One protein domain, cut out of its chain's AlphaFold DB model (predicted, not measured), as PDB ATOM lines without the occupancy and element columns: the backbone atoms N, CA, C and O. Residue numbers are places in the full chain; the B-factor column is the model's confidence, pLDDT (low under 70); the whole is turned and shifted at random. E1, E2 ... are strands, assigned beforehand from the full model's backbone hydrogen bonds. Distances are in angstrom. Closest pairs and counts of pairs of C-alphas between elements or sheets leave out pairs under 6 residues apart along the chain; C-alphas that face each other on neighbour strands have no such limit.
ATOM      1  N   CYS A  71      -7.299  32.215 -30.483       90.00
ATOM      2  CA  CYS A  71      -7.118  31.260 -29.393       90.00
ATOM      3  C   CYS A  71      -6.012  31.740 -28.446       90.00
ATOM      4  O   CYS A  71      -4.898  31.991 -28.909       90.00
ATOM      5  N   PRO A  72      -6.268  31.821 -27.126       89.25
ATOM      6  CA  PRO A  72      -5.317  32.379 -26.172       89.25
ATOM      7  C   PRO A  72      -4.067  31.510 -26.036       89.25
ATOM      8  O   PRO A  72      -4.083  30.311 -26.302       89.25
ATOM      9  N   GLU A  73      -2.976  32.106 -25.568       88.38
ATOM     10  CA  GLU A  73      -1.747  31.364 -25.289       88.38
ATOM     11  C   GLU A  73      -1.968  30.307 -24.190       88.38
ATOM     12  O   GLU A  73      -2.490  30.616 -23.117       88.38
ATOM     13  N   GLU A  74      -1.549  29.063 -24.443       87.62
ATOM     14  CA  GLU A  74      -1.664  27.948 -23.492       87.62
ATOM     15  C   GLU A  74      -0.312  27.267 -23.237       87.62
ATOM     16  O   GLU A  74       0.466  27.024 -24.166       87.62
ATOM     17  N   ILE A  75      -0.070  26.915 -21.967       87.19
ATOM     18  CA  ILE A  75       1.093  26.152 -21.491       87.19
ATOM     19  C   ILE A  75       0.565  24.937 -20.700       87.19
ATOM     20  O   ILE A  75      -0.200  25.131 -19.747       87.19
ATOM     21  N   PRO A  76       0.933  23.690 -21.055       84.44
ATOM     22  CA  PRO A  76       0.520  22.505 -20.321       84.44
ATOM     23  C   PRO A  76       1.069  22.538 -18.894       84.44
ATOM     24  O   PRO A  76       2.237  22.839 -18.671       84.44
ATOM     25  N   GLN A  77       0.231  22.184 -17.919       78.25
ATOM     26  CA  GLN A  77       0.637  22.128 -16.508       78.25
ATOM     27  C   GLN A  77       1.455  20.871 -16.162       78.25
ATOM     28  O   GLN A  77       2.112  20.842 -15.125       78.25
ATOM     29  N   ASN A  78       1.428  19.846 -17.025       72.38
ATOM     30  CA  ASN A  78       2.093  18.560 -16.823       72.38
ATOM     31  C   ASN A  78       2.913  18.176 -18.065       72.38
ATOM     32  O   ASN A  78       2.380  18.165 -19.173       72.38
ATOM     33  N   GLY A  79       4.183  17.801 -17.874       74.50
ATOM     34  CA  GLY A  79       5.095  17.383 -18.948       74.50
ATOM     35  C   GLY A  79       6.177  18.418 -19.263       74.50
ATOM     36  O   GLY A  79       6.504  19.259 -18.427       74.50
ATOM     37  N   ILE A  80       6.775  18.326 -20.453       74.44
ATOM     38  CA  ILE A  80       7.744  19.322 -20.923       74.44
ATOM     39  C   ILE A  80       6.979  20.599 -21.304       74.44
ATOM     40  O   ILE A  80       6.005  20.528 -22.053       74.44
ATOM     41  N   ASN A  81       7.408  21.753 -20.782       80.88
ATOM     42  CA  ASN A  81       6.753  23.041 -21.022       80.88
ATOM     43  C   ASN A  81       6.873  23.442 -22.494       80.88
ATOM     44  O   ASN A  81       7.952  23.809 -22.959       80.88
ATOM     45  N   VAL A  82       5.751  23.405 -23.204       86.00
ATOM     46  CA  VAL A  82       5.631  23.861 -24.591       86.00
ATOM     47  C   VAL A  82       4.495  24.872 -24.680       86.00
ATOM     48  O   VAL A  82       3.530  24.793 -23.928       86.00
ATOM     49  N   ARG A  83       4.615  25.866 -25.552       88.94
ATOM     50  CA  ARG A  83       3.696  27.003 -25.639       88.94
ATOM     51  C   ARG A  83       3.030  27.033 -27.006       88.94
ATOM     52  O   ARG A  83       3.727  27.002 -28.013       88.94
ATOM     53  N   TRP A  84       1.713  27.183 -27.065       90.50
ATOM     54  CA  TRP A  84       1.032  27.558 -28.311       90.50
ATOM     55  C   TRP A  84       0.764  29.054 -28.291       90.50
ATOM     56  O   TRP A  84       0.065  29.537 -27.406       90.50
ATOM     57  N   LYS A  85       1.366  29.792 -29.229       88.38
ATOM     58  CA  LYS A  85       1.193  31.245 -29.332       88.38
ATOM     59  C   LYS A  85      -0.243  31.605 -29.697       88.38
ATOM     60  O   LYS A  85      -0.898  30.871 -30.441       88.38
ATOM     61  N   ASN A  86      -0.668  32.782 -29.242       88.50
ATOM     62  CA  ASN A  86      -1.917  33.391 -29.683       88.50
ATOM     63  C   ASN A  86      -1.985  33.405 -31.218       88.50
ATOM     64  O   ASN A  86      -1.052  33.876 -31.871       88.50
ATOM     65  N   SER A  87      -3.043  32.825 -31.775       85.50
ATOM     66  CA  SER A  87      -3.174  32.582 -33.212       85.50
ATOM     67  C   SER A  87      -4.622  32.763 -33.648       85.50
ATOM     68  O   SER A  87      -5.550  32.413 -32.914       85.50
ATOM     69  N   SER A  88      -4.816  33.278 -34.861       87.25
ATOM     70  CA  SER A  88      -6.119  33.274 -35.522       87.25
ATOM     71  C   SER A  88      -6.555  31.843 -35.857       87.25
ATOM     72  O   SER A  88      -5.753  30.904 -35.814       87.25
ATOM     73  N   ALA A  89      -7.836  31.671 -36.192       85.69
ATOM     74  CA  ALA A  89      -8.377  30.378 -36.601       85.69
ATOM     75  C   ALA A  89      -7.562  29.781 -37.765       85.69
ATOM     76  O   ALA A  89      -7.598  30.284 -38.889       85.69
ATOM     77  N   ALA A  90      -6.815  28.720 -37.468       79.75
ATOM     78  CA  ALA A  90      -5.922  28.043 -38.396       79.75
ATOM     79  C   ALA A  90      -5.716  26.585 -37.978       79.75
ATOM     80  O   ALA A  90      -5.818  26.215 -36.800       79.75
ATOM     81  N   ASP A  91      -5.391  25.763 -38.969       76.00
ATOM     82  CA  ASP A  91      -5.070  24.355 -38.792       76.00
ATOM     83  C   ASP A  91      -3.565  24.181 -38.551       76.00
ATOM     84  O   ASP A  91      -2.751  24.938 -39.076       76.00
ATOM     85  N   HIS A  92      -3.188  23.153 -37.786       82.88
ATOM     86  CA  HIS A  92      -1.794  22.709 -37.627       82.88
ATOM     87  C   HIS A  92      -0.814  23.721 -37.002       82.88
ATOM     88  O   HIS A  92       0.370  23.758 -37.338       82.88
ATOM     89  N   ILE A  93      -1.272  24.499 -36.025       84.75
ATOM     90  CA  ILE A  93      -0.430  25.406 -35.244       84.75
ATOM     91  C   ILE A  93       0.558  24.590 -34.395       84.75
ATOM     92  O   ILE A  93       0.180  23.715 -33.606       84.75
ATOM     93  N   LYS A  94       1.845  24.879 -34.588       88.44
ATOM     94  CA  LYS A  94       2.980  24.183 -33.970       88.44
ATOM     95  C   LYS A  94       3.242  24.728 -32.558       88.44
ATOM     96  O   LYS A  94       3.011  25.907 -32.295       88.44
ATOM     97  N   SER A  95       3.721  23.877 -31.651       86.81
ATOM     98  CA  SER A  95       4.148  24.309 -30.315       86.81
ATOM     99  C   SER A  95       5.509  25.012 -30.352       86.81
ATOM    100  O   SER A  95       6.321  24.770 -31.242       86.81
ATOM    101  N   GLU A  96       5.795  25.833 -29.346       82.94
ATOM    102  CA  GLU A  96       7.093  26.461 -29.116       82.94
ATOM    103  C   GLU A  96       7.643  26.115 -27.729       82.94
ATOM    104  O   GLU A  96       7.052  26.512 -26.723       82.94
ATOM    105  N   PRO A  97       8.800  25.450 -27.635       84.06
ATOM    106  CA  PRO A  97       9.540  24.804 -28.727       84.06
ATOM    107  C   PRO A  97       8.754  23.676 -29.432       84.06
ATOM    108  O   PRO A  97       7.724  23.215 -28.925       84.06
ATOM    109  N   LEU A  98       9.231  23.233 -30.605       81.50
ATOM    110  CA  LEU A  98       8.595  22.144 -31.359       81.50
ATOM    111  C   LEU A  98       8.596  20.860 -30.524       81.50
ATOM    112  O   LEU A  98       9.633  20.410 -30.034       81.50
ATOM    113  N   CYS A  99       7.421  20.266 -30.369       84.00
ATOM    114  CA  CYS A  99       7.214  19.088 -29.546       84.00
ATOM    115  C   CYS A  99       6.877  17.870 -30.397       84.00
ATOM    116  O   CYS A  99       5.992  17.933 -31.248       84.00
ATOM    117  N   TYR A 100       7.522  16.743 -30.108       80.62
ATOM    118  CA  TYR A 100       7.244  15.464 -30.744       80.62
ATOM    119  C   TYR A 100       6.659  14.472 -29.735       80.62
ATOM    120  O   TYR A 100       7.172  14.315 -28.618       80.62
ATOM    121  N   GLY A 101       5.579  13.805 -30.144       84.44
ATOM    122  CA  GLY A 101       4.931  12.741 -29.379       84.44
ATOM    123  C   GLY A 101       5.757  11.453 -29.356       84.44
ATOM    124  O   GLY A 101       6.808  11.346 -29.994       84.44
ATOM    125  N   ALA A 102       5.266  10.435 -28.646       80.75
ATOM    126  CA  ALA A 102       5.936   9.133 -28.541       80.75
ATOM    127  C   ALA A 102       6.127   8.433 -29.894       80.75
ATOM    128  O   ALA A 102       7.092   7.695 -30.082       80.75
ATOM    129  N   ASN A 103       5.237   8.714 -30.844       73.44
ATOM    130  CA  ASN A 103       5.268   8.156 -32.192       73.44
ATOM    131  C   ASN A 103       6.223   8.909 -33.140       73.44
ATOM    132  O   ASN A 103       6.299   8.574 -34.316       73.44
ATOM    133  N   GLY A 104       6.925   9.943 -32.657       65.81
ATOM    134  CA  GLY A 104       7.799  10.785 -33.480       65.81
ATOM    135  C   GLY A 104       7.055  11.800 -34.355       65.81
ATOM    136  O   GLY A 104       7.686  12.484 -35.154       65.81
ATOM    137  N   ASN A 105       5.736  11.930 -34.193       77.69
ATOM    138  CA  ASN A 105       4.926  12.924 -34.893       77.69
ATOM    139  C   ASN A 105       5.027  14.289 -34.209       77.69
ATOM    140  O   ASN A 105       5.038  14.371 -32.977       77.69
ATOM    141  N   LEU A 106       5.056  15.357 -35.010       79.06
ATOM    142  CA  LEU A 106       4.991  16.723 -34.501       79.06
ATOM    143  C   LEU A 106       3.607  16.981 -33.896       79.06
ATOM    144  O   LEU A 106       2.581  16.809 -34.557       79.06
ATOM    145  N   ILE A 107       3.582  17.426 -32.644       87.56
ATOM    146  CA  ILE A 107       2.349  17.775 -31.952       87.56
ATOM    147  C   ILE A 107       1.882  19.146 -32.452       87.56
ATOM    148  O   ILE A 107       2.525  20.170 -32.218       87.56
ATOM    149  N   THR A 108       0.741  19.163 -33.138       90.94
ATOM    150  CA  THR A 108       0.093  20.387 -33.626       90.94
ATOM    151  C   THR A 108      -1.323  20.498 -33.076       90.94
ATOM    152  O   THR A 108      -1.934  19.496 -32.698       90.94
ATOM    153  N   ARG A 109      -1.849  21.722 -33.016       93.12
ATOM    154  CA  ARG A 109      -3.235  22.003 -32.624       93.12
ATOM    155  C   ARG A 109      -3.912  22.860 -33.685       93.12
ATOM    156  O   ARG A 109      -3.269  23.610 -34.406       93.12
ATOM    157  N   ARG A 110      -5.224  22.751 -33.781       93.12
ATOM    158  CA  ARG A 110      -6.106  23.610 -34.564       93.12
ATOM    159  C   ARG A 110      -6.712  24.649 -33.626       93.12
ATOM    160  O   ARG A 110      -7.203  24.285 -32.558       93.12
ATOM    161  N   CYS A 111      -6.708  25.913 -34.033       92.31
ATOM    162  CA  CYS A 111      -7.472  26.959 -33.362       92.31
ATOM    163  C   CYS A 111      -8.853  27.063 -34.021       92.31
ATOM    164  O   CYS A 111      -8.947  27.361 -35.212       92.31
ATOM    165  N   ASN A 112      -9.923  26.792 -33.270       92.69
ATOM    166  CA  ASN A 112     -11.299  26.891 -33.756       92.69
ATOM    167  C   ASN A 112     -12.085  27.891 -32.895       92.69
ATOM    168  O   ASN A 112     -12.632  27.539 -31.851       92.69
ATOM    169  N   GLY A 113     -12.122  29.153 -33.328       90.06
ATOM    170  CA  GLY A 113     -12.696  30.245 -32.543       90.06
ATOM    171  C   GLY A 113     -11.764  30.642 -31.399       90.06
ATOM    172  O   GLY A 113     -10.692  31.175 -31.651       90.06
ATOM    173  N   THR A 114     -12.180  30.395 -30.155       91.94
ATOM    174  CA  THR A 114     -11.362  30.620 -28.946       91.94
ATOM    175  C   THR A 114     -10.750  29.339 -28.390       91.94
ATOM    176  O   THR A 114      -9.960  29.404 -27.451       91.94
ATOM    177  N   ASP A 115     -11.131  28.186 -28.940       93.94
ATOM    178  CA  ASP A 115     -10.821  26.889 -28.357       93.94
ATOM    179  C   ASP A 115      -9.765  26.158 -29.184       93.94
ATOM    180  O   ASP A 115      -9.831  26.062 -30.416       93.94
ATOM    181  N   TRP A 116      -8.798  25.583 -28.480       93.94
ATOM    182  CA  TRP A 116      -7.767  24.752 -29.075       93.94
ATOM    183  C   TRP A 116      -8.200  23.287 -29.177       93.94
ATOM    184  O   TRP A 116      -8.575  22.666 -28.180       93.94
ATOM    185  N   PHE A 117      -8.034  22.698 -30.360       93.88
ATOM    186  CA  PHE A 117      -8.310  21.288 -30.628       93.88
ATOM    187  C   PHE A 117      -7.066  20.539 -31.135       93.88
ATOM    188  O   PHE A 117      -6.426  21.010 -32.069       93.88
ATOM    189  N   PRO A 118      -6.732  19.349 -30.607       94.31
ATOM    190  CA  PRO A 118      -7.338  18.710 -29.435       94.31
ATOM    191  C   PRO A 118      -7.046  19.488 -28.136       94.31
ATOM    192  O   PRO A 118      -6.177  20.369 -28.105       94.31
ATOM    193  N   SER A 119      -7.801  19.197 -27.073       94.00
ATOM    194  CA  SER A 119      -7.583  19.810 -25.757       94.00
ATOM    195  C   SER A 119      -6.247  19.350 -25.157       94.00
ATOM    196  O   SER A 119      -5.727  18.305 -25.544       94.00
ATOM    197  N   LEU A 120      -5.689  20.088 -24.190       91.56
ATOM    198  CA  LEU A 120      -4.410  19.723 -23.556       91.56
ATOM    199  C   LEU A 120      -4.405  18.306 -22.957       91.56
ATOM    200  O   LEU A 120      -3.363  17.660 -22.940       91.56
ATOM    201  N   ASN A 121      -5.555  17.824 -22.482       90.69
ATOM    202  CA  ASN A 121      -5.679  16.491 -21.881       90.69
ATOM    203  C   ASN A 121      -5.738  15.368 -22.925       90.69
ATOM    204  O   ASN A 121      -5.445  14.222 -22.595       90.69
ATOM    205  N   ASP A 122      -6.123  15.700 -24.157       93.00
ATOM    206  CA  ASP A 122      -6.245  14.754 -25.267       93.00
ATOM    207  C   ASP A 122      -4.982  14.730 -26.146       93.00
ATOM    208  O   ASP A 122      -4.882  13.921 -27.068       93.00
ATOM    209  N   LEU A 123      -4.023  15.627 -25.892       90.75
ATOM    210  CA  LEU A 123      -2.739  15.640 -26.582       90.75
ATOM    211  C   LEU A 123      -1.876  14.461 -26.140       90.75
ATOM    212  O   LEU A 123      -1.796  14.120 -24.958       90.75
ATOM    213  N   GLU A 124      -1.155  13.879 -27.098       89.44
ATOM    214  CA  GLU A 124      -0.077  12.954 -26.768       89.44
ATOM    215  C   GLU A 124       0.971  13.660 -25.881       89.44
ATOM    216  O   GLU A 124       1.258  14.845 -26.073       89.44
ATOM    217  N   PRO A 125       1.571  12.961 -24.901       87.62
ATOM    218  CA  PRO A 125       2.615  13.547 -24.075       87.62
ATOM    219  C   PRO A 125       3.836  13.921 -24.923       87.62
ATOM    220  O   PRO A 125       4.280  13.156 -25.782       87.62
ATOM    221  N   CYS A 126       4.410  15.092 -24.637       86.19
ATOM    222  CA  CYS A 126       5.641  15.542 -25.275       86.19
ATOM    223  C   CYS A 126       6.818  14.670 -24.830       86.19
ATOM    224  O   CYS A 126       7.257  14.764 -23.682       86.19
ATOM    225  N   MET A 127       7.334  13.830 -25.724       82.88
ATOM    226  CA  MET A 127       8.449  12.929 -25.411       82.88
ATOM    227  C   MET A 127       9.795  13.552 -25.758       82.88
ATOM    228  O   MET A 127      10.799  13.273 -25.102       82.88
ATOM    229  N   LYS A 128       9.818  14.402 -26.787       77.31
ATOM    230  CA  LYS A 128      11.022  15.079 -27.249       77.31
ATOM    231  C   LYS A 128      10.689  16.515 -27.612       77.31
ATOM    232  O   LYS A 128       9.869  16.767 -28.490       77.31
ATOM    233  N   VAL A 129      11.364  17.439 -26.947       75.56
ATOM    234  CA  VAL A 129      11.340  18.849 -27.312       75.56
ATOM    235  C   VAL A 129      12.556  19.152 -28.167       75.56
ATOM    236  O   VAL A 129      13.686  18.840 -27.795       75.56
ATOM    237  N   MET A 130      12.307  19.751 -29.323       64.31
ATOM    238  CA  MET A 130      13.330  20.410 -30.111       64.31
ATOM    239  C   MET A 130      13.292  21.882 -29.747       64.31
ATOM    240  O   MET A 130      12.436  22.611 -30.246       64.31
ATOM    241  N   GLU A 131      14.183  22.295 -28.840       60.16
ATOM    242  CA  GLU A 131      14.356  23.711 -28.521       60.16
ATOM    243  C   GLU A 131      14.498  24.496 -29.823       60.16
ATOM    244  O   GLU A 131      15.277  24.118 -30.705       60.16
TER     245      GLU A 131
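AT A GLANCE: This is residues 71 to 131 of the 495 residues of an uncharacterized protein of Eumeta variegata (UniProt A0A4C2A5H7). With little regular structure, this domain is mostly loops: a small sheet, E1 - E3 - E4, at one end, a two-strand ribbon, E2 - E5, toward the other, and unnamed residues 71 to 89 folding back along one side. Of 61 printed residues, 19 are in five named strands, E1 to E5 along the chain, with no named helix: all strand, both sheets antiparallel. It is compact, radius of gyration of the C-alphas 10.6 A, spanning 28 by 21 by 20 A.

IN THESE COORDINATES: E3, residues 108 to 112, is 13.1 A long. E1, residues 90 to 94, 10.7 A, begins at C-alpha 90 (-5.922, 28.043, -38.396). E4 is residues 115 to 117, 6.5 A; E2, 98 to 100, 6.8 A; E5, 128 to 130, 6.5 A, ending at C-alpha 130 (13.330, 20.410, -30.111).

HOW THE PARTS SIT: Inner strand E3 is antiparallel to E1, 149 degrees, with N 93 and O 109 within hydrogen-bond range, 2.7 A. E3 and E4 form a hairpin, 141 degrees; N 110 and O 117, 2.7 A. E2 and E5 are antiparallel, 156 degrees; N 130 and O 98, 2.8 A.

THE WHOLE: The printed part has no cut. No link is long. Residues 104, 130 and 131 have pLDDT under 70.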